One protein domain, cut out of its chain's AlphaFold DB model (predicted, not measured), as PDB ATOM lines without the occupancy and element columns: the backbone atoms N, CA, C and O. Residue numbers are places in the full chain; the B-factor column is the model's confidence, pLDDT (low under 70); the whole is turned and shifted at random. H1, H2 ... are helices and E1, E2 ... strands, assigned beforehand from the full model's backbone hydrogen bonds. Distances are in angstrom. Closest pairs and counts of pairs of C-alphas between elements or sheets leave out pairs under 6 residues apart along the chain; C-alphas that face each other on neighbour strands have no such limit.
ATOM      1  N   LEU A   4      14.660  -8.641  14.555       54.09
ATOM      2  CA  LEU A   4      13.602  -7.660  14.667       54.09
ATOM      3  C   LEU A   4      12.283  -8.265  15.179       54.09
ATOM      4  O   LEU A   4      11.609  -7.643  15.990       54.09
ATOM      5  N   VAL A   5      11.953  -9.502  14.792       58.66
ATOM      6  CA  VAL A   5      10.772 -10.227  15.299       58.66
ATOM      7  C   VAL A   5      10.939 -10.522  16.788       58.66
ATOM      8  O   VAL A   5      10.045 -10.246  17.580       58.66
ATOM      9  N   LEU A   6      12.124 -10.995  17.187       58.75
ATOM     10  CA  LEU A   6      12.453 -11.228  18.597       58.75
ATOM     11  C   LEU A   6      12.407  -9.933  19.413       58.75
ATOM     12  O   LEU A   6      11.949  -9.951  20.550       58.75
ATOM     13  N   LEU A   7      12.832  -8.812  18.827       60.34
ATOM     14  CA  LEU A   7      12.721  -7.489  19.437       60.34
ATOM     15  C   LEU A   7      11.268  -7.073  19.657       60.34
ATOM     16  O   LEU A   7      10.940  -6.603  20.738       60.34
ATOM     17  N   VAL A   8      10.396  -7.278  18.672       62.69
ATOM     18  CA  VAL A   8       8.965  -6.964  18.791       62.69
ATOM     19  C   VAL A   8       8.311  -7.819  19.871       62.69
ATOM     20  O   VAL A   8       7.648  -7.277  20.752       62.69
ATOM     21  N   VAL A   9       8.537  -9.135  19.846       61.75
ATOM     22  CA  VAL A   9       7.984 -10.065  20.843       61.75
ATOM     23  C   VAL A   9       8.503  -9.727  22.242       61.75
ATOM     24  O   VAL A   9       7.726  -9.663  23.192       61.75
ATOM     25  N   ALA A  10       9.799  -9.429  22.375       59.69
ATOM     26  CA  ALA A  10      10.391  -9.014  23.640       59.69
ATOM     27  C   ALA A  10       9.815  -7.682  24.138       59.69
ATOM     28  O   ALA A  10       9.481  -7.572  25.313       59.69
ATOM     29  N   VAL A  11       9.669  -6.677  23.270       58.06
ATOM     30  CA  VAL A  11       9.073  -5.384  23.636       58.06
ATOM     31  C   VAL A  11       7.635  -5.587  24.117       58.06
ATOM     32  O   VAL A  11       7.280  -5.081  25.174       58.06
ATOM     33  N   VAL A  12       6.832  -6.400  23.435       58.47
ATOM     34  CA  VAL A  12       5.418  -6.605  23.798       58.47
ATOM     35  C   VAL A  12       5.266  -7.422  25.085       58.47
ATOM     36  O   VAL A  12       4.444  -7.088  25.932       58.47
ATOM     37  N   ALA A  13       6.106  -8.437  25.300       54.94
ATOM     38  CA  ALA A  13       6.093  -9.225  26.537       54.94
ATOM     39  C   ALA A  13       6.635  -8.453  27.765       54.94
ATOM     40  O   ALA A  13       6.398  -8.829  28.925       54.94
ATOM     41  N   VAL A  14       7.418  -7.391  27.541       49.69
ATOM     42  CA  VAL A  14       8.077  -6.628  28.614       49.69
ATOM     43  C   VAL A  14       7.389  -5.309  28.927       49.69
ATOM     44  O   VAL A  14       7.396  -4.927  30.098       49.69
ATOM     45  N   PHE A  15       6.769  -4.664  27.943       47.06
ATOM     46  CA  PHE A  15       5.994  -3.440  28.112       47.06
ATOM     47  C   PHE A  15       4.497  -3.748  27.944       47.06
ATOM     48  O   PHE A  15       3.937  -3.486  26.882       47.06
ATOM     49  N   PRO A  16       3.813  -4.299  28.968       46.22
ATOM     50  CA  PRO A  16       2.375  -4.112  29.043       46.22
ATOM     51  C   PRO A  16       2.172  -2.606  29.241       46.22
ATOM     52  O   PRO A  16       2.546  -2.054  30.274       46.22
ATOM     53  N   SER A  17       1.709  -1.908  28.208       42.94
ATOM     54  CA  SER A  17       1.394  -0.489  28.320       42.94
ATOM     55  C   SER A  17       0.363  -0.303  29.436       42.94
ATOM     56  O   SER A  17      -0.789  -0.688  29.265       42.94
ATOM     57  N   ASP A  18       0.728   0.371  30.531       38.03
ATOM     58  CA  ASP A  18      -0.197   0.895  31.560       38.03
ATOM     59  C   ASP A  18      -1.141   2.000  31.012       38.03
ATOM     60  O   ASP A  18      -1.709   2.800  31.752       38.03
ATOM     61  N   ALA A  19      -1.294   2.090  29.691       39.94
ATOM     62  CA  ALA A  19      -2.074   3.099  28.995       39.94
ATOM     63  C   ALA A  19      -2.695   2.506  27.723       39.94
ATOM     64  O   ALA A  19      -2.332   2.862  26.604       39.94
ATOM     65  N   ALA A  20      -3.644   1.593  27.896       35.53
ATOM     66  CA  ALA A  20      -4.691   1.354  26.913       35.53
ATOM     67  C   ALA A  20      -5.935   0.861  27.655       35.53
ATOM     68  O   ALA A  20      -5.992  -0.283  28.100       35.53
ATOM     69  N   ASP A  21      -6.933   1.735  27.794       38.72
ATOM     70  CA  ASP A  21      -8.291   1.326  28.136       38.72
ATOM     71  C   ASP A  21      -8.740   0.239  27.138       38.72
ATOM     72  O   ASP A  21      -8.993   0.517  25.967       38.72
ATOM     73  N   GLY A  22      -8.810  -1.014  27.601       44.78
ATOM     74  CA  GLY A  22      -9.532  -2.099  26.932       44.78
ATOM     75  C   GLY A  22      -8.766  -2.990  25.947       44.78
ATOM     76  O   GLY A  22      -9.429  -3.697  25.188       44.78
ATOM     77  N   LEU A  23      -7.427  -3.011  25.936       43.66
ATOM     78  CA  LEU A  23      -6.678  -3.950  25.089       43.66
ATOM     79  C   LEU A  23      -6.012  -5.057  25.916       43.66
ATOM     80  O   LEU A  23      -5.056  -4.816  26.647       43.66
ATOM     81  N   ASP A  24      -6.544  -6.271  25.790       54.16
ATOM     82  CA  ASP A  24      -6.114  -7.462  26.523       54.16
ATOM     83  C   ASP A  24      -4.723  -7.917  26.037       54.16
ATOM     84  O   ASP A  24      -4.562  -8.413  24.915       54.16
ATOM     85  N   THR A  25      -3.688  -7.682  26.847       51.53
ATOM     86  CA  THR A  25      -2.281  -7.940  26.490       51.53
ATOM     87  C   THR A  25      -2.001  -9.413  26.210       51.53
ATOM     88  O   THR A  25      -1.112  -9.726  25.416       51.53
ATOM     89  N   ASP A  26      -2.789 -10.311  26.800       48.38
ATOM     90  CA  ASP A  26      -2.633 -11.757  26.643       48.38
ATOM     91  C   ASP A  26      -3.032 -12.214  25.228       48.38
ATOM     92  O   ASP A  26      -2.349 -13.041  24.624       48.38
ATOM     93  N   VAL A  27      -4.055 -11.588  24.631       52.88
ATOM     94  CA  VAL A  27      -4.495 -11.858  23.247       52.88
ATOM     95  C   VAL A  27      -3.456 -11.383  22.225       52.88
ATOM     96  O   VAL A  27      -3.302 -11.976  21.157       52.88
ATOM     97  N   LEU A  28      -2.725 -10.311  22.539       55.84
ATOM     98  CA  LEU A  28      -1.667  -9.778  21.682       55.84
ATOM     99  C   LEU A  28      -0.424 -10.664  21.666       55.84
ATOM    100  O   LEU A  28       0.194 -10.828  20.614       55.84
ATOM    101  N   ILE A  29      -0.066 -11.232  22.816       58.88
ATOM    102  CA  ILE A  29       1.051 -12.173  22.920       58.88
ATOM    103  C   ILE A  29       0.728 -13.449  22.135       58.88
ATOM    104  O   ILE A  29       1.569 -13.893  21.357       58.88
ATOM    105  N   ASP A  30      -0.495 -13.973  22.252       56.00
ATOM    106  CA  ASP A  30      -0.943 -15.166  21.518       56.00
ATOM    107  C   ASP A  30      -0.913 -14.936  19.994       56.00
ATOM    108  O   ASP A  30      -0.314 -15.699  19.243       56.00
ATOM    109  N   ARG A  31      -1.407 -13.776  19.536       57.41
ATOM    110  CA  ARG A  31      -1.347 -13.364  18.119       57.41
ATOM    111  C   ARG A  31       0.080 -13.204  17.591       57.41
ATOM    112  O   ARG A  31       0.323 -13.453  16.414       57.41
ATOM    113  N   LEU A  32       1.012 -12.734  18.422       56.44
ATOM    114  CA  LEU A  32       2.425 -12.602  18.055       56.44
ATOM    115  C   LEU A  32       3.135 -13.951  17.972       56.44
ATOM    116  O   LEU A  32       3.981 -14.122  17.093       56.44
ATOM    117  N   LEU A  33       2.789 -14.880  18.862       57.25
ATOM    118  CA  LEU A  33       3.270 -16.258  18.821       57.25
ATOM    119  C   LEU A  33       2.721 -16.986  17.581       57.25
ATOM    120  O   LEU A  33       3.500 -17.595  16.856       57.25
ATOM    121  N   ASP A  34       1.448 -16.793  17.228       53.19
ATOM    122  CA  ASP A  34       0.858 -17.345  15.996       53.19
ATOM    123  C   ASP A  34       1.565 -16.855  14.712       53.19
ATOM    124  O   ASP A  34       1.710 -17.585  13.730       53.19
ATOM    125  N   LEU A  35       2.043 -15.605  14.694       51.59
ATOM    126  CA  LEU A  35       2.813 -15.062  13.562       51.59
ATOM    127  C   LEU A  35       4.236 -15.610  13.493       51.59
ATOM    128  O   LEU A  35       4.845 -15.609  12.422       51.59
ATOM    129  N   GLN A  36       4.772 -16.046  14.632       52.53
ATOM    130  CA  GLN A  36       6.084 -16.667  14.717       52.53
ATOM    131  C   GLN A  36       6.082 -18.038  14.031       52.53
ATOM    132  O   GLN A  36       7.042 -18.353  13.324       52.53
ATOM    133  N   ASP A  37       4.989 -18.790  14.159       47.56
ATOM    134  CA  ASP A  37       4.831 -20.099  13.522       47.56
ATOM    135  C   ASP A  37       4.590 -19.979  12.008       47.56
ATOM    136  O   ASP A  37       5.175 -20.729  11.226       47.56
ATOM    137  N   GLY A  38       3.860 -18.950  11.556       46.44
ATOM    138  CA  GLY A  38       3.662 -18.682  10.123       46.44
ATOM    139  C   GLY A  38       4.931 -18.276   9.354       46.44
ATOM    140  O   GLY A  38       4.988 -18.421   8.135       46.44
ATOM    141  N   PHE A  39       5.968 -17.780  10.040       42.19
ATOM    142  CA  PHE A  39       7.235 -17.378   9.408       42.19
ATOM    143  C   PHE A  39       8.203 -18.560   9.198       42.19
ATOM    144  O   PHE A  39       9.153 -18.434   8.426       42.19
ATOM    145  N   LEU A  40       7.987 -19.701   9.867       35.97
ATOM    146  CA  LEU A  40       8.869 -20.875   9.781       35.97
ATOM    147  C   LEU A  40       8.583 -21.787   8.576       35.97
ATOM    148  O   LEU A  40       9.461 -22.562   8.206       35.97
ATOM    149  N   GLU A  41       7.423 -21.671   7.923       44.88
ATOM    150  CA  GLU A  41       7.083 -22.459   6.719       44.88
ATOM    151  C   GLU A  41       7.213 -21.673   5.397       44.88
ATOM    152  O   GLU A  41       6.969 -22.213   4.322       44.88
ATOM    153  N   GLY A  42       7.623 -20.401   5.454       39.84
ATOM    154  CA  GLY A  42       7.655 -19.483   4.311       39.84
ATOM    155  C   GLY A  42       9.047 -18.965   3.952       39.84
ATOM    156  O   GLY A  42       9.212 -17.763   3.752       39.84
ATOM    157  N   GLU A  43      10.062 -19.827   3.894       51.72
ATOM    158  CA  GLU A  43      11.331 -19.458   3.259       51.72
ATOM    159  C   GLU A  43      11.157 -19.589   1.733       51.72
ATOM    160  O   GLU A  43      10.798 -20.653   1.246       51.72
ATOM    161  N   SER A  71      25.388   8.367  24.239       58.12
ATOM    162  CA  SER A  71      24.971   7.214  25.047       58.12
ATOM    163  C   SER A  71      23.539   7.387  25.551       58.12
ATOM    164  O   SER A  71      22.815   6.414  25.689       58.12
ATOM    165  N   ASN A  72      23.085   8.624  25.766       72.44
ATOM    166  CA  ASN A  72      21.680   8.978  25.966       72.44
ATOM    167  C   ASN A  72      21.476  10.465  25.647       72.44
ATOM    168  O   ASN A  72      22.219  11.310  26.153       72.44
ATOM    169  N   GLY A  73      20.460  10.799  24.855       83.19
ATOM    170  CA  GLY A  73      20.193  12.176  24.440       83.19
ATOM    171  C   GLY A  73      20.816  12.514  23.088       83.19
ATOM    172  O   GLY A  73      21.202  11.633  22.330       83.19
ATOM    173  N   CYS A  74      20.907  13.810  22.786       87.88
ATOM    174  CA  CYS A  74      21.425  14.312  21.517       87.88
ATOM    175  C   CYS A  74      22.779  14.991  21.683       87.88
ATOM    176  O   CYS A  74      22.979  15.786  22.602       87.88
ATOM    177  N   GLN A  75      23.673  14.742  20.737       88.06
ATOM    178  CA  GLN A  75      24.941  15.437  20.590       88.06
ATOM    179  C   GLN A  75      25.033  15.993  19.170       88.06
ATOM    180  O   GLN A  75      24.732  15.301  18.202       88.06
ATOM    181  N   CYS A  76      25.427  17.255  19.040       86.25
ATOM    182  CA  CYS A  76      25.528  17.932  17.752       86.25
ATOM    183  C   CYS A  76      26.983  18.263  17.438       86.25
ATOM    184  O   CYS A  76      27.740  18.645  18.333       86.25
ATOM    185  N   GLY A  77      27.363  18.116  16.169       82.94
ATOM    186  CA  GLY A  77      28.718  18.400  15.705       82.94
ATOM    187  C   GLY A  77      29.079  19.883  15.789       82.94
ATOM    188  O   GLY A  77      28.220  20.760  15.952       82.94
ATOM    189  N   SER A  78      30.371  20.183  15.635       72.56
ATOM    190  CA  SER A  78      30.861  21.555  15.513       72.56
ATOM    191  C   SER A  78      30.194  22.238  14.311       72.56
ATOM    192  O   SER A  78      30.260  21.765  13.183       72.56
ATOM    193  N   GLY A  79      29.480  23.336  14.568       76.00
ATOM    194  CA  GLY A  79      28.688  24.042  13.552       76.00
ATOM    195  C   GLY A  79      27.185  23.745  13.578       76.00
ATOM    196  O   GLY A  79      26.442  24.439  12.892       76.00
ATOM    197  N   PHE A  80      26.715  22.804  14.409       81.12
ATOM    198  CA  PHE A  80      25.290  22.482  14.598       81.12
ATOM    199  C   PHE A  80      24.542  22.111  13.302       81.12
ATOM    200  O   PHE A  80      23.326  22.208  13.256       81.12
ATOM    201  N   MET A  81      25.227  21.685  12.241       82.56
ATOM    202  CA  MET A  81      24.572  21.263  10.989       82.56
ATOM    203  C   MET A  81      24.086  19.809  11.033       82.56
ATOM    204  O   MET A  81      23.204  19.429  10.266       82.56
ATOM    205  N   ALA A  82      24.637  19.013  11.951       87.56
ATOM    206  CA  ALA A  82      24.265  17.624  12.168       87.56
ATOM    207  C   ALA A  82      24.219  17.287  13.664       87.56
ATOM    208  O   ALA A  82      25.030  17.789  14.452       87.56
ATOM    209  N   CYS A  83      23.281  16.421  14.041       87.88
ATOM    210  CA  CYS A  83      23.092  15.912  15.394       87.88
ATOM    211  C   CYS A  83      22.846  14.400  15.379       87.88
ATOM    212  O   CYS A  83      22.164  13.890  14.499       87.88
ATOM    213  N   SER A  84      23.354  13.702  16.387       89.75
ATOM    214  CA  SER A  84      23.120  12.283  16.653       89.75
ATOM    215  C   SER A  84      22.422  12.154  18.002       89.75
ATOM    216  O   SER A  84      22.936  12.624  19.020       89.75
ATOM    217  N   CYS A  85      21.220  11.586  18.004       89.25
ATOM    218  CA  CYS A  85      20.415  11.355  19.195       89.25
ATOM    219  C   CYS A  85      20.290   9.863  19.445       89.25
ATOM    220  O   CYS A  85      19.678   9.177  18.641       89.25
ATOM    221  N   CYS A  86      20.806   9.359  20.555       87.44
ATOM    222  CA  CYS A  86      20.806   7.930  20.837       87.44
ATOM    223  C   CYS A  86      20.237   7.641  22.215       87.44
ATOM    224  O   CYS A  86      20.305   8.471  23.123       87.44
ATOM    225  N   THR A  87      19.702   6.441  22.378       84.50
ATOM    226  CA  THR A  87      19.313   5.918  23.679       84.50
ATOM    227  C   THR A  87      19.542   4.418  23.752       84.50
ATOM    228  O   THR A  87      19.330   3.684  22.781       84.50
ATOM    229  N   HIS A  88      19.973   3.973  24.927       83.06
ATOM    230  CA  HIS A  88      20.133   2.563  25.238       83.06
ATOM    231  C   HIS A  88      18.809   1.993  25.744       83.06
ATOM    232  O   HIS A  88      18.336   2.360  26.823       83.06
ATOM    233  N   ILE A  89      18.233   1.057  24.993       73.50
ATOM    234  CA  ILE A  89      17.048   0.322  25.426       73.50
ATOM    235  C   ILE A  89      17.505  -0.988  26.062       73.50
ATOM    236  O   ILE A  89      18.178  -1.817  25.447       73.50
ATOM    237  N   ASN A  90      17.125  -1.169  27.324       70.56
ATOM    238  CA  ASN A  90      17.348  -2.401  28.064       70.56
ATOM    239  C   ASN A  90      15.996  -3.046  28.359       70.56
ATOM    240  O   ASN A  90      15.168  -2.446  29.044       70.56
ATOM    241  N   ILE A  91      15.788  -4.259  27.853       62.72
ATOM    242  CA  ILE A  91      14.578  -5.039  28.097       62.72
ATOM    243  C   ILE A  91      14.859  -5.996  29.268       62.72
ATOM    244  O   ILE A  91      15.478  -7.047  29.068       62.72
ATOM    245  N   PRO A  92      14.424  -5.674  30.504       51.72
ATOM    246  CA  PRO A  92      14.841  -6.406  31.699       51.72
ATOM    247  C   PRO A  92      14.450  -7.889  31.700       51.72
ATOM    248  O   PRO A  92      15.197  -8.692  32.252       51.72
ATOM    249  N   LYS A  93      13.328  -8.286  31.074       55.75
ATOM    250  CA  LYS A  93      12.887  -9.697  31.099       55.75
ATOM    251  C   LYS A  93      13.591 -10.599  30.078       55.75
ATOM    252  O   LYS A  93      13.602 -11.807  30.272       55.75
ATOM    253  N   THR A  94      14.180 -10.055  29.012       54.50
ATOM    254  CA  THR A  94      14.814 -10.862  27.944       54.50
ATOM    255  C   THR A  94      16.335 -10.723  27.899       54.50
ATOM    256  O   THR A  94      16.976 -11.320  27.040       54.50
ATOM    257  N   SER A  95      16.935  -9.947  28.816       63.34
ATOM    258  CA  SER A  95      18.367  -9.584  28.806       63.34
ATOM    259  C   SER A  95      18.848  -8.963  27.486       63.34
ATOM    260  O   SER A  95      20.051  -8.845  27.251       63.34
ATOM    261  N   TYR A  96      17.914  -8.550  26.628       62.38
ATOM    262  CA  TYR A  96      18.210  -8.007  25.319       62.38
ATOM    263  C   TYR A  96      18.471  -6.506  25.445       62.38
ATOM    264  O   TYR A  96      17.648  -5.753  25.974       62.38
ATOM    265  N   LYS A  97      19.647  -6.082  24.980       72.31
ATOM    266  CA  LYS A  97      20.116  -4.697  25.025       72.31
ATOM    267  C   LYS A  97      20.441  -4.253  23.617       72.31
ATOM    268  O   LYS A  97      21.137  -4.967  22.895       72.31
ATOM    269  N   PHE A  98      19.936  -3.094  23.241       73.88
ATOM    270  CA  PHE A  98      20.158  -2.543  21.920       73.88
ATOM    271  C   PHE A  98      20.077  -1.027  21.956       73.88
ATOM    272  O   PHE A  98      19.401  -0.429  22.796       73.88
ATOM    273  N   ASP A  99      20.755  -0.430  20.989       81.50
ATOM    274  CA  ASP A  99      20.895   1.010  20.895       81.50
ATOM    275  C   ASP A  99      19.998   1.491  19.777       81.50
ATOM    276  O   ASP A  99      19.968   0.898  18.693       81.50
ATOM    277  N   VAL A 100      19.261   2.559  20.047       81.38
ATOM    278  CA  VAL A 100      18.431   3.216  19.048       81.38
ATOM    279  C   VAL A 100      18.955   4.623  18.861       81.38
ATOM    280  O   VAL A 100      18.987   5.400  19.815       81.38
ATOM    281  N   CYS A 101      19.360   4.941  17.637       84.75
ATOM    282  CA  CYS A 101      19.954   6.220  17.282       84.75
ATOM    283  C   CYS A 101      19.214   6.866  16.112       84.75
ATOM    284  O   CYS A 101      18.879   6.205  15.137       84.75
ATOM    285  N   GLY A 102      18.989   8.172  16.196       87.31
ATOM    286  CA  GLY A 102      18.478   9.029  15.137       87.31
ATOM    287  C   GLY A 102      19.508  10.098  14.792       87.31
ATOM    288  O   GLY A 102      19.810  10.961  15.616       87.31
ATOM    289  N   ASN A 103      20.026  10.049  13.571       87.94
ATOM    290  CA  ASN A 103      20.967  11.017  13.027       87.94
ATOM    291  C   ASN A 103      20.217  12.024  12.162       87.94
ATOM    292  O   ASN A 103      19.557  11.643  11.199       87.94
ATOM    293  N   LEU A 104      20.339  13.299  12.503       87.44
ATOM    294  CA  LEU A 104      19.771  14.417  11.768       87.44
ATOM    295  C   LEU A 104      20.897  15.188  11.090       87.44
ATOM    296  O   LEU A 104      21.848  15.593  11.757       87.44
ATOM    297  N   SER A 105      20.768  15.444   9.795       84.69
ATOM    298  CA  SER A 105      21.664  16.331   9.054       84.69
ATOM    299  C   SER A 105      20.851  17.313   8.236       84.69
ATOM    300  O   SER A 105      19.880  16.925   7.591       84.69
ATOM    301  N   TYR A 106      21.237  18.583   8.246       81.06
ATOM    302  CA  TYR A 106      20.657  19.553   7.328       81.06
ATOM    303  C   TYR A 106      21.119  19.254   5.898       81.06
ATOM    304  O   TYR A 106      22.317  19.078   5.666       81.06
ATOM    305  N   ASP A 107      20.175  19.186   4.960       74.19
ATOM    306  CA  ASP A 107      20.459  19.072   3.533       74.19
ATOM    307  C   ASP A 107      20.197  20.419   2.842       74.19
ATOM    308  O   ASP A 107      19.068  20.919   2.790       74.19
ATOM    309  N   ASN A 108      21.272  21.003   2.308       66.56
ATOM    310  CA  ASN A 108      21.241  22.289   1.617       66.56
ATOM    311  C   ASN A 108      20.519  22.210   0.263       66.56
ATOM    312  O   ASN A 108      20.029  23.233  -0.208       66.56
ATOM    313  N   VAL A 109      20.471  21.032  -0.372       68.00
ATOM    314  CA  VAL A 109      19.951  20.873  -1.741       68.00
ATOM    315  C   VAL A 109      18.426  20.889  -1.750       68.00
ATOM    316  O   VAL A 109      17.802  21.577  -2.555       68.00
ATOM    317  N   SER A 110      17.814  20.160  -0.824       61.50
ATOM    318  CA  SER A 110      16.367  19.947  -0.786       61.50
ATOM    319  C   SER A 110      15.627  20.822   0.235       61.50
ATOM    320  O   SER A 110      14.407  20.719   0.370       61.50
ATOM    321  N   THR A 111      16.343  21.712   0.939       67.94
ATOM    322  CA  THR A 111      15.796  22.554   2.023       67.94
ATOM    323  C   THR A 111      15.070  21.701   3.074       67.94
ATOM    324  O   THR A 111      13.915  21.941   3.437       67.94
ATOM    325  N   GLY A 112      15.749  20.655   3.545       76.12
ATOM    326  CA  GLY A 112      15.184  19.671   4.461       76.12
ATOM    327  C   GLY A 112      16.196  19.151   5.474       76.12
ATOM    328  O   GLY A 112      17.360  19.548   5.503       76.12
ATOM    329  N   VAL A 113      15.732  18.258   6.340       80.94
ATOM    330  CA  VAL A 113      16.566  17.538   7.302       80.94
ATOM    331  C   VAL A 113      16.562  16.070   6.914       80.94
ATOM    332  O   VAL A 113      15.520  15.416   6.937       80.94
ATOM    333  N   LEU A 114      17.725  15.535   6.564       85.81
ATOM    334  CA  LEU A 114      17.906  14.107   6.377       85.81
ATOM    335  C   LEU A 114      17.911  13.432   7.750       85.81
ATOM    336  O   LEU A 114      18.790  13.698   8.572       85.81
ATOM    337  N   LEU A 115      16.921  12.575   7.991       85.75
ATOM    338  CA  LEU A 115      16.835  11.747   9.185       85.75
ATOM    339  C   LEU A 115      17.195  10.304   8.842       85.75
ATOM    340  O   LEU A 115      16.549   9.687   7.994       85.75
ATOM    341  N   THR A 116      18.146   9.750   9.585       87.25
ATOM    342  CA  THR A 116      18.540   8.341   9.520       87.25
ATOM    343  C   THR A 116      18.363   7.700  10.888       87.25
ATOM    344  O   THR A 116      18.995   8.113  11.856       87.25
ATOM    345  N   LEU A 117      17.519   6.676  10.977       83.19
ATOM    346  CA  LEU A 117      17.292   5.899  12.187       83.19
ATOM    347  C   LEU A 117      18.025   4.563  12.105       83.19
ATOM    348  O   LEU A 117      17.839   3.790  11.156       83.19
ATOM    349  N   THR A 118      18.806   4.267  13.136       81.12
ATOM    350  CA  THR A 118      19.532   3.014  13.285       81.12
ATOM    351  C   THR A 118      19.137   2.298  14.573       81.12
ATOM    352  O   THR A 118      18.897   2.912  15.612       81.12
ATOM    353  N   VAL A 119      19.049   0.970  14.495       78.69
ATOM    354  CA  VAL A 119      18.771   0.083  15.630       78.69
ATOM    355  C   VAL A 119      19.849  -0.989  15.663       78.69
ATOM    356  O   VAL A 119      20.067  -1.683  14.668       78.69
ATOM    357  N   GLY A 120      20.572  -1.098  16.780       77.12
ATOM    358  CA  GLY A 120      21.702  -2.024  16.912       77.12
ATOM    359  C   GLY A 120      22.772  -1.818  15.830       77.12
ATOM    360  O   GLY A 120      23.341  -2.788  15.332       77.12
ATOM    361  N   GLY A 121      22.978  -0.568  15.399       75.56
ATOM    362  CA  GLY A 121      23.930  -0.200  14.344       75.56
ATOM    363  C   GLY A 121      23.448  -0.418  12.905       75.56
ATOM    364  O   GLY A 121      24.190  -0.109  11.976       75.56
ATOM    365  N   LYS A 122      22.222  -0.912  12.682       76.62
ATOM    366  CA  LYS A 122      21.652  -1.096  11.336       76.62
ATOM    367  C   LYS A 122      20.645  -0.003  11.012       76.62
ATOM    368  O   LYS A 122      19.728   0.225  11.796       76.62
ATOM    369  N   THR A 123      20.782   0.633   9.852       79.31
ATOM    370  CA  THR A 123      19.798   1.602   9.352       79.31
ATOM    371  C   THR A 123      18.494   0.898   9.016       79.31
ATOM    372  O   THR A 123      18.465   0.009   8.170       79.31
ATOM    373  N   ILE A 124      17.420   1.303   9.688       75.44
ATOM    374  CA  ILE A 124      16.065   0.788   9.446       75.44
ATOM    375  C   ILE A 124      15.167   1.821   8.766       75.44
ATOM    376  O   ILE A 124      14.123   1.468   8.225       75.44
ATOM    377  N   PHE A 125      15.564   3.094   8.789       79.06
ATOM    378  CA  PHE A 125      14.829   4.180   8.162       79.06
ATOM    379  C   PHE A 125      15.783   5.299   7.764       79.06
ATOM    380  O   PHE A 125      16.633   5.705   8.550       79.06
ATOM    381  N   GLN A 126      15.616   5.816   6.554       82.94
ATOM    382  CA  GLN A 126      16.291   7.014   6.089       82.94
ATOM    383  C   GLN A 126      15.323   7.792   5.208       82.94
ATOM    384  O   GLN A 126      14.828   7.266   4.211       82.94
ATOM    385  N   ARG A 127      15.011   9.030   5.588       77.69
ATOM    386  CA  ARG A 127      14.154   9.913   4.793       77.69
ATOM    387  C   ARG A 127      14.594  11.349   4.946       77.69
ATOM    388  O   ARG A 127      14.985  11.794   6.023       77.69
ATOM    389  N   LEU A 128      14.437  12.085   3.859       80.62
ATOM    390  CA  LEU A 128      14.456  13.528   3.893       80.62
ATOM    391  C   LEU A 128      13.118  14.041   4.437       80.62
ATOM    392  O   LEU A 128      12.053  13.742   3.896       80.62
ATOM    393  N   ILE A 129      13.189  14.817   5.509       76.69
ATOM    394  CA  ILE A 129      12.043  15.424   6.173       76.69
ATOM    395  C   ILE A 129      12.029  16.903   5.831       76.69
ATOM    396  O   ILE A 129      12.988  17.633   6.080       76.69
ATOM    397  N   THR A 130      10.922  17.350   5.257       73.62
ATOM    398  CA  THR A 130      10.691  18.758   4.955       73.62
ATOM    399  C   THR A 130       9.910  19.404   6.093       73.62
ATOM    400  O   THR A 130       9.087  18.766   6.747       73.62
ATOM    401  N   PHE A 131      10.131  20.696   6.336       65.75
ATOM    402  CA  PHE A 131       9.459  21.414   7.430       65.75
ATOM    403  C   PHE A 131       7.941  21.549   7.248       65.75
ATOM    404  O   PHE A 131       7.229  21.783   8.219       65.75
ATOM    405  N   ASN A 132       7.448  21.374   6.019       68.81
ATOM    406  CA  ASN A 132       6.020  21.351   5.690       68.81
ATOM    407  C   ASN A 132       5.428  19.927   5.692       68.81
ATOM    408  O   ASN A 132       4.280  19.740   5.291       68.81
ATOM    409  N   GLY A 133       6.220  18.923   6.072       63.91
ATOM    410  CA  GLY A 133       5.798  17.533   6.133       63.91
ATOM    411  C   GLY A 133       4.854  17.229   7.304       63.91
ATOM    412  O   GLY A 133       4.590  18.088   8.150       63.91
ATOM    413  N   PRO A 134       4.313  16.002   7.365       60.88
ATOM    414  CA  PRO A 134       3.466  15.574   8.469       60.88
ATOM    415  C   PRO A 134       4.222  15.596   9.806       60.88
ATOM    416  O   PRO A 134       5.425  15.357   9.877       60.88
ATOM    417  N   LYS A 135       3.485  15.861  10.890       67.56
ATOM    418  CA  LYS A 135       4.026  15.927  12.260       67.56
ATOM    419  C   LYS A 135       4.593  14.585  12.752       67.56
ATOM    420  O   LYS A 135       5.469  14.567  13.616       67.56
ATOM    421  N   GLU A 136       4.086  13.487  12.200       76.88
ATOM    422  CA  GLU A 136       4.511  12.122  12.494       76.88
ATOM    423  C   GLU A 136       4.825  11.366  11.198       76.88
ATOM    424  O   GLU A 136       4.121  11.500  10.194       76.88
ATOM    425  N   TYR A 137       5.884  10.560  11.229       82.44
ATOM    426  CA  TYR A 137       6.267   9.674  10.132       82.44
ATOM    427  C   TYR A 137       6.198   8.228  10.600       82.44
ATOM    428  O   TYR A 137       7.025   7.799  11.399       82.44
ATOM    429  N   CYS A 138       5.225   7.475  10.094       82.94
ATOM    430  CA  CYS A 138       5.020   6.075  10.446       82.94
ATOM    431  C   CYS A 138       5.432   5.141   9.313       82.94
ATOM    432  O   CYS A 138       5.086   5.368   8.154       82.94
ATOM    433  N   LEU A 139       6.115   4.054   9.660       78.44
ATOM    434  CA  LEU A 139       6.535   3.017   8.731       78.44
ATOM    435  C   LEU A 139       6.155   1.649   9.264       78.44
ATOM    436  O   LEU A 139       6.408   1.328  10.422       78.44
ATOM    437  N   SER A 140       5.583   0.826   8.396       77.38
ATOM    438  CA  SER A 140       5.425  -0.596   8.675       77.38
ATOM    439  C   SER A 140       6.785  -1.270   8.576       77.38
ATOM    440  O   SER A 140       7.529  -1.026   7.623       77.38
ATOM    441  N   ILE A 141       7.117  -2.119   9.544       69.06
ATOM    442  CA  ILE A 141       8.399  -2.811   9.507       69.06
ATOM    443  C   ILE A 141       8.292  -4.065   8.618       69.06
ATOM    444  O   ILE A 141       7.393  -4.887   8.828       69.06
ATOM    445  N   PRO A 142       9.191  -4.247   7.626       59.03
ATOM    446  CA  PRO A 142       9.168  -5.418   6.755       59.03
ATOM    447  C   PRO A 142       9.267  -6.722   7.556       59.03
ATOM    448  O   PRO A 142      10.084  -6.841   8.468       59.03
ATOM    449  N   GLY A 143       8.433  -7.704   7.212       60.94
ATOM    450  CA  GLY A 143       8.374  -9.003   7.892       60.94
ATOM    451  C   GLY A 143       7.511  -9.041   9.159       60.94
ATOM    452  O   GLY A 143       7.251 -10.128   9.658       60.94
ATOM    453  N   VAL A 144       7.022  -7.897   9.658       63.97
ATOM    454  CA  VAL A 144       6.085  -7.817  10.797       63.97
ATOM    455  C   VAL A 144       5.023  -6.733  10.542       63.97
ATOM    456  O   VAL A 144       5.039  -5.674  11.168       63.97
ATOM    457  N   PRO A 145       4.060  -6.965   9.628       66.75
ATOM    458  CA  PRO A 145       3.136  -5.928   9.140       66.75
ATOM    459  C   PRO A 145       2.229  -5.321  10.220       66.75
ATOM    460  O   PRO A 145       1.645  -4.256  10.025       66.75
ATOM    461  N   LEU A 146       2.099  -5.991  11.363       67.69
ATOM    462  CA  LEU A 146       1.281  -5.533  12.482       67.69
ATOM    463  C   LEU A 146       2.001  -4.488  13.335       67.69
ATOM    464  O   LEU A 146       1.340  -3.797  14.108       67.69
ATOM    465  N   VAL A 147       3.322  -4.352  13.173       71.44
ATOM    466  CA  VAL A 147       4.146  -3.356  13.855       71.44
ATOM    467  C   VAL A 147       4.389  -2.174  12.930       71.44
ATOM    468  O   VAL A 147       4.960  -2.300  11.843       71.44
ATOM    469  N   LYS A 148       4.016  -0.995  13.412       80.44
ATOM    470  CA  LYS A 148       4.363   0.291  12.826       80.44
ATOM    471  C   LYS A 148       5.314   1.017  13.759       80.44
ATOM    472  O   LYS A 148       5.065   1.117  14.957       80.44
ATOM    473  N   LEU A 149       6.391   1.543  13.205       80.81
ATOM    474  CA  LEU A 149       7.303   2.432  13.899       80.81
ATOM    475  C   LEU A 149       6.999   3.860  13.464       80.81
ATOM    476  O   LEU A 149       7.084   4.173  12.281       80.81
ATOM    477  N   CYS A 150       6.632   4.708  14.411       83.56
ATOM    478  CA  CYS A 150       6.325   6.109  14.189       83.56
ATOM    479  C   CYS A 150       7.399   6.999  14.803       83.56
ATOM    480  O   CYS A 150       7.924   6.727  15.883       83.56
ATOM    481  N   LEU A 151       7.717   8.067  14.089       85.00
ATOM    482  CA  LEU A 151       8.675   9.081  14.476       85.00
ATOM    483  C   LEU A 151       7.925  10.383  14.680       85.00
ATOM    484  O   LEU A 151       7.330  10.894  13.729       85.00
ATOM    485  N   ASP A 152       7.966  10.915  15.897       85.88
ATOM    486  CA  ASP A 152       7.276  12.154  16.235       85.88
ATOM    487  C   ASP A 152       8.261  13.261  16.553       85.88
ATOM    488  O   ASP A 152       9.182  13.106  17.367       85.88
ATOM    489  N   PHE A 153       7.981  14.420  15.971       84.06
ATOM    490  CA  PHE A 153       8.670  15.651  16.293       84.06
ATOM    491  C   PHE A 153       7.778  16.521  17.173       84.06
ATOM    492  O   PHE A 153       6.666  16.907  16.800       84.06
ATOM    493  N   CYS A 154       8.288  16.848  18.353       82.88
ATOM    494  CA  CYS A 154       7.623  17.709  19.323       82.88
ATOM    495  C   CYS A 154       8.451  18.972  19.553       82.88
ATOM    496  O   CYS A 154       9.661  18.982  19.320       82.88
ATOM    497  N   ASP A 155       7.794  20.032  20.021       82.94
ATOM    498  CA  ASP A 155       8.436  21.304  20.381       82.94
ATOM    499  C   ASP A 155       9.302  21.899  19.259       82.94
ATOM    500  O   ASP A 155      10.350  22.497  19.506       82.94
ATOM    501  N   LEU A 156       8.856  21.715  18.009       81.75
ATOM    502  CA  LEU A 156       9.511  22.262  16.828       81.75
ATOM    503  C   LEU A 156       9.428  23.791  16.842       81.75
ATOM    504  O   LEU A 156       8.350  24.377  16.764       81.75
ATOM    505  N   GLN A 157      10.589  24.429  16.915       82.19
ATOM    506  CA  GLN A 157      10.762  25.872  16.844       82.19
ATOM    507  C   GLN A 157      11.671  26.192  15.666       82.19
ATOM    508  O   GLN A 157      12.850  25.833  15.663       82.19
ATOM    509  N   LEU A 158      11.115  26.889  14.680       80.12
ATOM    510  CA  LEU A 158      11.872  27.447  13.570       80.12
ATOM    511  C   LEU A 158      12.208  28.904  13.875       80.12
ATOM    512  O   LEU A 158      11.328  29.728  14.121       80.12
ATOM    513  N   ASN A 159      13.494  29.216  13.845       80.19
ATOM    514  CA  ASN A 159      14.023  30.570  13.843       80.19
ATOM    515  C   ASN A 159      14.837  30.734  12.558       80.19
ATOM    516  O   ASN A 159      15.438  29.763  12.115       80.19
ATOM    517  N   GLY A 160      14.930  31.939  11.992       77.25
ATOM    518  CA  GLY A 160      15.598  32.190  10.706       77.25
ATOM    519  C   GLY A 160      17.065  31.737  10.595       77.25
ATOM    520  O   GLY A 160      17.638  31.835   9.518       77.25
ATOM    521  N   THR A 161      17.679  31.256  11.680       81.62
ATOM    522  CA  THR A 161      19.057  30.734  11.721       81.62
ATOM    523  C   THR A 161      19.200  29.363  12.391       81.62
ATOM    524  O   THR A 161      20.284  28.772  12.369       81.62
ATOM    525  N   TYR A 162      18.152  28.845  13.036       82.56
ATOM    526  CA  TYR A 162      18.211  27.550  13.708       82.56
ATOM    527  C   TYR A 162      16.838  26.896  13.840       82.56
ATOM    528  O   TYR A 162      15.821  27.563  14.017       82.56
ATOM    529  N   ILE A 163      16.831  25.569  13.826       84.44
ATOM    530  CA  ILE A 163      15.682  24.737  14.163       84.44
ATOM    531  C   ILE A 163      15.979  24.029  15.474       84.44
ATOM    532  O   ILE A 163      17.050  23.447  15.651       84.44
ATOM    533  N   ARG A 164      15.022  24.051  16.392       87.44
ATOM    534  CA  ARG A 164      15.067  23.273  17.628       87.44
ATOM    535  C   ARG A 164      13.865  22.346  17.683       87.44
ATOM    536  O   ARG A 164      12.789  22.738  17.253       87.44
ATOM    537  N   GLY A 165      14.039  21.150  18.223       87.50
ATOM    538  CA  GLY A 165      12.935  20.221  18.434       87.50
ATOM    539  C   GLY A 165      13.345  19.036  19.287       87.50
ATOM    540  O   GLY A 165      14.523  18.854  19.596       87.50
ATOM    541  N   CYS A 166      12.369  18.227  19.670       87.44
ATOM    542  CA  CYS A 166      12.575  16.962  20.357       87.44
ATOM    543  C   CYS A 166      12.023  15.809  19.525       87.44
ATOM    544  O   CYS A 166      11.056  15.975  18.783       87.44
ATOM    545  N   PHE A 167      12.646  14.646  19.670       85.38
ATOM    546  CA  PHE A 167      12.337  13.464  18.883       85.38
ATOM    547  C   PHE A 167      11.893  12.305  19.770       85.38
ATOM    548  O   PHE A 167      12.564  11.955  20.754       85.38
ATOM    549  N   TYR A 168      10.770  11.707  19.387       86.38
ATOM    550  CA  TYR A 168      10.217  10.511  20.000       86.38
ATOM    551  C   TYR A 168      10.085   9.404  18.963       86.38
ATOM    552  O   TYR A 168       9.782   9.647  17.797       86.38
ATOM    553  N   ILE A 169      10.278   8.177  19.427       82.81
ATOM    554  CA  ILE A 169       9.957   6.970  18.682       82.81
ATOM    555  C   ILE A 169       8.777   6.316  19.368       82.81
ATOM    556  O   ILE A 169       8.811   6.090  20.580       82.81
ATOM    557  N   ARG A 170       7.769   5.966  18.582       84.62
ATOM    558  CA  ARG A 170       6.652   5.140  19.009       84.62
ATOM    559  C   ARG A 170       6.629   3.834  18.239       84.62
ATOM    560  O   ARG A 170       6.819   3.830  17.029       84.62
ATOM    561  N   ALA A 171       6.357   2.736  18.928       77.69
ATOM    562  CA  ALA A 171       6.001   1.477  18.294       77.69
ATOM    563  C   ALA A 171       4.512   1.225  18.520       77.69
ATOM    564  O   ALA A 171       4.030   1.240  19.654       77.69
ATOM    565  N   ILE A 172       3.795   1.007  17.427       80.69
ATOM    566  CA  ILE A 172       2.371   0.715  17.405       80.69
ATOM    567  C   ILE A 172       2.212  -0.717  16.917       80.69
ATOM    568  O   ILE A 172       2.616  -1.035  15.800       80.69
ATOM    569  N   LEU A 173       1.601  -1.572  17.723       76.38
ATOM    570  CA  LEU A 173       1.276  -2.940  17.357       76.38
ATOM    571  C   LEU A 173      -0.239  -3.087  17.259       76.38
ATOM    572  O   LEU A 173      -0.957  -2.769  18.201       76.38
ATOM    573  N   MET A 174      -0.736  -3.540  16.107       76.88
ATOM    574  CA  MET A 174      -2.176  -3.742  15.863       76.88
ATOM    575  C   MET A 174      -3.040  -2.499  16.161       76.88
ATOM    576  O   MET A 174      -4.208  -2.611  16.513       76.88
ATOM    577  N   GLY A 175      -2.468  -1.302  16.000       75.75
ATOM    578  CA  GLY A 175      -3.141  -0.029  16.279       75.75
ATOM    579  C   GLY A 175      -2.967   0.500  17.705       75.75
ATOM    580  O   GLY A 175      -3.362   1.633  17.959       75.75
ATOM    581  N   ALA A 176      -2.326  -0.253  18.600       72.69
ATOM    582  CA  ALA A 176      -2.070   0.157  19.975       72.69
ATOM    583  C   ALA A 176      -0.607   0.534  20.210       72.69
ATOM    584  O   ALA A 176       0.306  -0.140  19.737       72.69
ATOM    585  N   GLU A 177      -0.374   1.617  20.947       77.06
ATOM    586  CA  GLU A 177       0.969   2.071  21.307       77.06
ATOM    587  C   GLU A 177       1.558   1.151  22.386       77.06
ATOM    588  O   GLU A 177       1.094   1.124  23.526       77.06
ATOM    589  N   VAL A 178       2.582   0.378  22.017       69.69
ATOM    590  CA  VAL A 178       3.262  -0.575  22.919       69.69
ATOM    591  C   VAL A 178       4.578  -0.035  23.465       69.69
ATOM    592  O   VAL A 178       5.119  -0.549  24.438       69.69
ATOM    593  N   LEU A 179       5.127   1.001  22.831       73.88
ATOM    594  CA  LEU A 179       6.377   1.613  23.259       73.88
ATOM    595  C   LEU A 179       6.423   3.078  22.837       73.88
ATOM    596  O   LEU A 179       6.130   3.396  21.685       73.88
ATOM    597  N   LYS A 180       6.888   3.947  23.737       81.38
ATOM    598  CA  LYS A 180       7.223   5.342  23.441       81.38
ATOM    599  C   LYS A 180       8.531   5.727  24.110       81.38
ATOM    600  O   LYS A 180       8.639   5.729  25.333       81.38
ATOM    601  N   VAL A 181       9.526   6.077  23.304       79.44
ATOM    602  CA  VAL A 181      10.882   6.391  23.759       79.44
ATOM    603  C   VAL A 181      11.260   7.793  23.315       79.44
ATOM    604  O   VAL A 181      11.116   8.153  22.150       79.44
ATOM    605  N   ARG A 182      11.775   8.594  24.249       85.00
ATOM    606  CA  ARG A 182      12.337   9.915  23.955       85.00
ATOM    607  C   ARG A 182      13.820   9.764  23.626       85.00
ATOM    608  O   ARG A 182      14.590   9.436  24.521       85.00
ATOM    609  N   LEU A 183      14.227  10.050  22.388       83.31
ATOM    610  CA  LEU A 183      15.655  10.040  22.035       83.31
ATOM    611  C   LEU A 183      16.384  11.276  22.567       83.31
ATOM    612  O   LEU A 183      17.535  11.188  22.976       83.31
ATOM    613  N   GLY A 184      15.721  12.437  22.559       86.75
ATOM    614  CA  GLY A 184      16.300  13.688  23.044       86.75
ATOM    615  C   GLY A 184      15.801  14.912  22.286       86.75
ATOM    616  O   GLY A 184      14.814  14.842  21.553       86.75
ATOM    617  N   CYS A 185      16.478  16.041  22.491       88.81
ATOM    618  CA  CYS A 185      16.203  17.290  21.789       88.81
ATOM    619  C   CYS A 185      17.439  17.781  21.044       88.81
ATOM    620  O   CYS A 185      18.541  17.771  21.589       88.81
ATOM    621  N   PHE A 186      17.237  18.230  19.813       87.00
ATOM    622  CA  PHE A 186      18.278  18.696  18.913       87.00
ATOM    623  C   PHE A 186      18.146  20.198  18.659       87.00
ATOM    624  O   PHE A 186      17.075  20.795  18.800       87.00
ATOM    625  N   GLN A 187      19.260  20.810  18.262       87.62
ATOM    626  CA  GLN A 187      19.290  22.164  17.735       87.62
ATOM    627  C   GLN A 187      20.196  22.179  16.510       87.62
ATOM    628  O   GLN A 187      21.412  22.054  16.637       87.62
ATOM    629  N   LEU A 188      19.587  22.338  15.342       85.62
ATOM    630  CA  LEU A 188      20.282  22.452  14.072       85.62
ATOM    631  C   LEU A 188      20.412  23.926  13.701       85.62
ATOM    632  O   LEU A 188      19.447  24.678  13.816       85.62
ATOM    633  N   ARG A 189      21.587  24.363  13.258       83.94
ATOM    634  CA  ARG A 189      21.784  25.685  12.662       83.94
ATOM    635  C   ARG A 189      21.826  25.549  11.154       83.94
ATOM    636  O   ARG A 189      22.507  24.675  10.625       83.94
ATOM    637  N   TYR A 190      21.142  26.460  10.485       77.69
ATOM    638  CA  TYR A 190      21.206  26.609   9.042       77.69
ATOM    639  C   TYR A 190      21.532  28.067   8.738       77.69
ATOM    640  O   TYR A 190      20.987  28.988   9.348       77.69
TER     641      TYR A 190
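This is residues 4 to 43 and 71 to 190 of the 257 residues of the protein "DUF4773 domain-containing protein" of Pomacea canaliculata (UniProt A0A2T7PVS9). Two twisted antiparallel sheets lie face to face as a sandwich, with E9 close to E1 and E2 along one side; a helical hairpin covers one end, H1 across the end of both sheets and H2 packed beside H1. The printed part has 160 residues, with two named helices and then nine strands in the order E1 to E9. The sheets run E1 E2 E3 E4 E5 and E6 E7 E8 E9, and the class is mixed, helices and strands. The whole is compact, with a radius of gyration of the C-alphas of 17.2 A and spans of 51 by 36 by 30 A.

Find C-alpha 4 at (13.602, -7.660, 14.667); from there H1 runs to residue 14, 15.0 A. H2, residues 25 to 38, covers 20.5 A. After the cut, look for E1 at residues 72 to 76, 12.7 A, E2 at 82 to 91, 29.3 A, E3 at 96 to 107, 34.8 A, E4 at 112 to 119, 22.8 A, and E5 at 122 to 130, 23.6 A. Then come E6 at 136 to 141, 15.7 A, E7 at 144 to 159, 39.3 A, E8 at 162 to 173, 35.1 A, and E9 at 176 to 189, 35.7 A, ending at C-alpha 189, (21.784, 25.685, 12.662). E7 bends by 55 degrees at residue 147 and E9 by 68 degrees at residue 179.

Each sheet is a meander, each strand the antiparallel neighbour of the one before. In the first, look at N 75 and O 84 between E1 and E2, 2.8 A, N 85 and O 102 between E2 and E3, 2.8 A, N 103 and O 116 between E3 and E4, 2.8 A, and N 115 and O 127 between E4 and E5, 2.9 A, within hydrogen-bond range. In the second, find N 139 and O 149 between E6 and E7, N 150 and O 170 between E7 and E8, and N 169 and O 181 between E8 and E9, each 2.8 A. The closest C-alphas of E1 and E9, Gly 73 and Gly 184, are 4.4 A apart. H1 is on both sheets, at a height over the sheet of 9.9 A for the first and 8.9 A for the second. H1 and H2, a helical hairpin, touch at Val 9 and Leu 32, their closest C-alphas, 6.7 A, at a shallow tilt of 21 degrees, opposite ways. H2 only grazes the second sheet, with residues 25 to 36. In H1 and H2 every O i to N i+4 pair is within hydrogen-bond range.

The C-alphas of Glu 41 and Gly 160, the two farthest apart, are 55.5 A apart. Residues 44 to 70 are not printed, and C-alphas 43 and 71 are 37.0 A apart across the cut. Of the links printed whole, H1 to H2 is short and the others are tight. The mean pLDDT of the printed part is 71.2; 63 residues are under 70, among them residues 4 to 43.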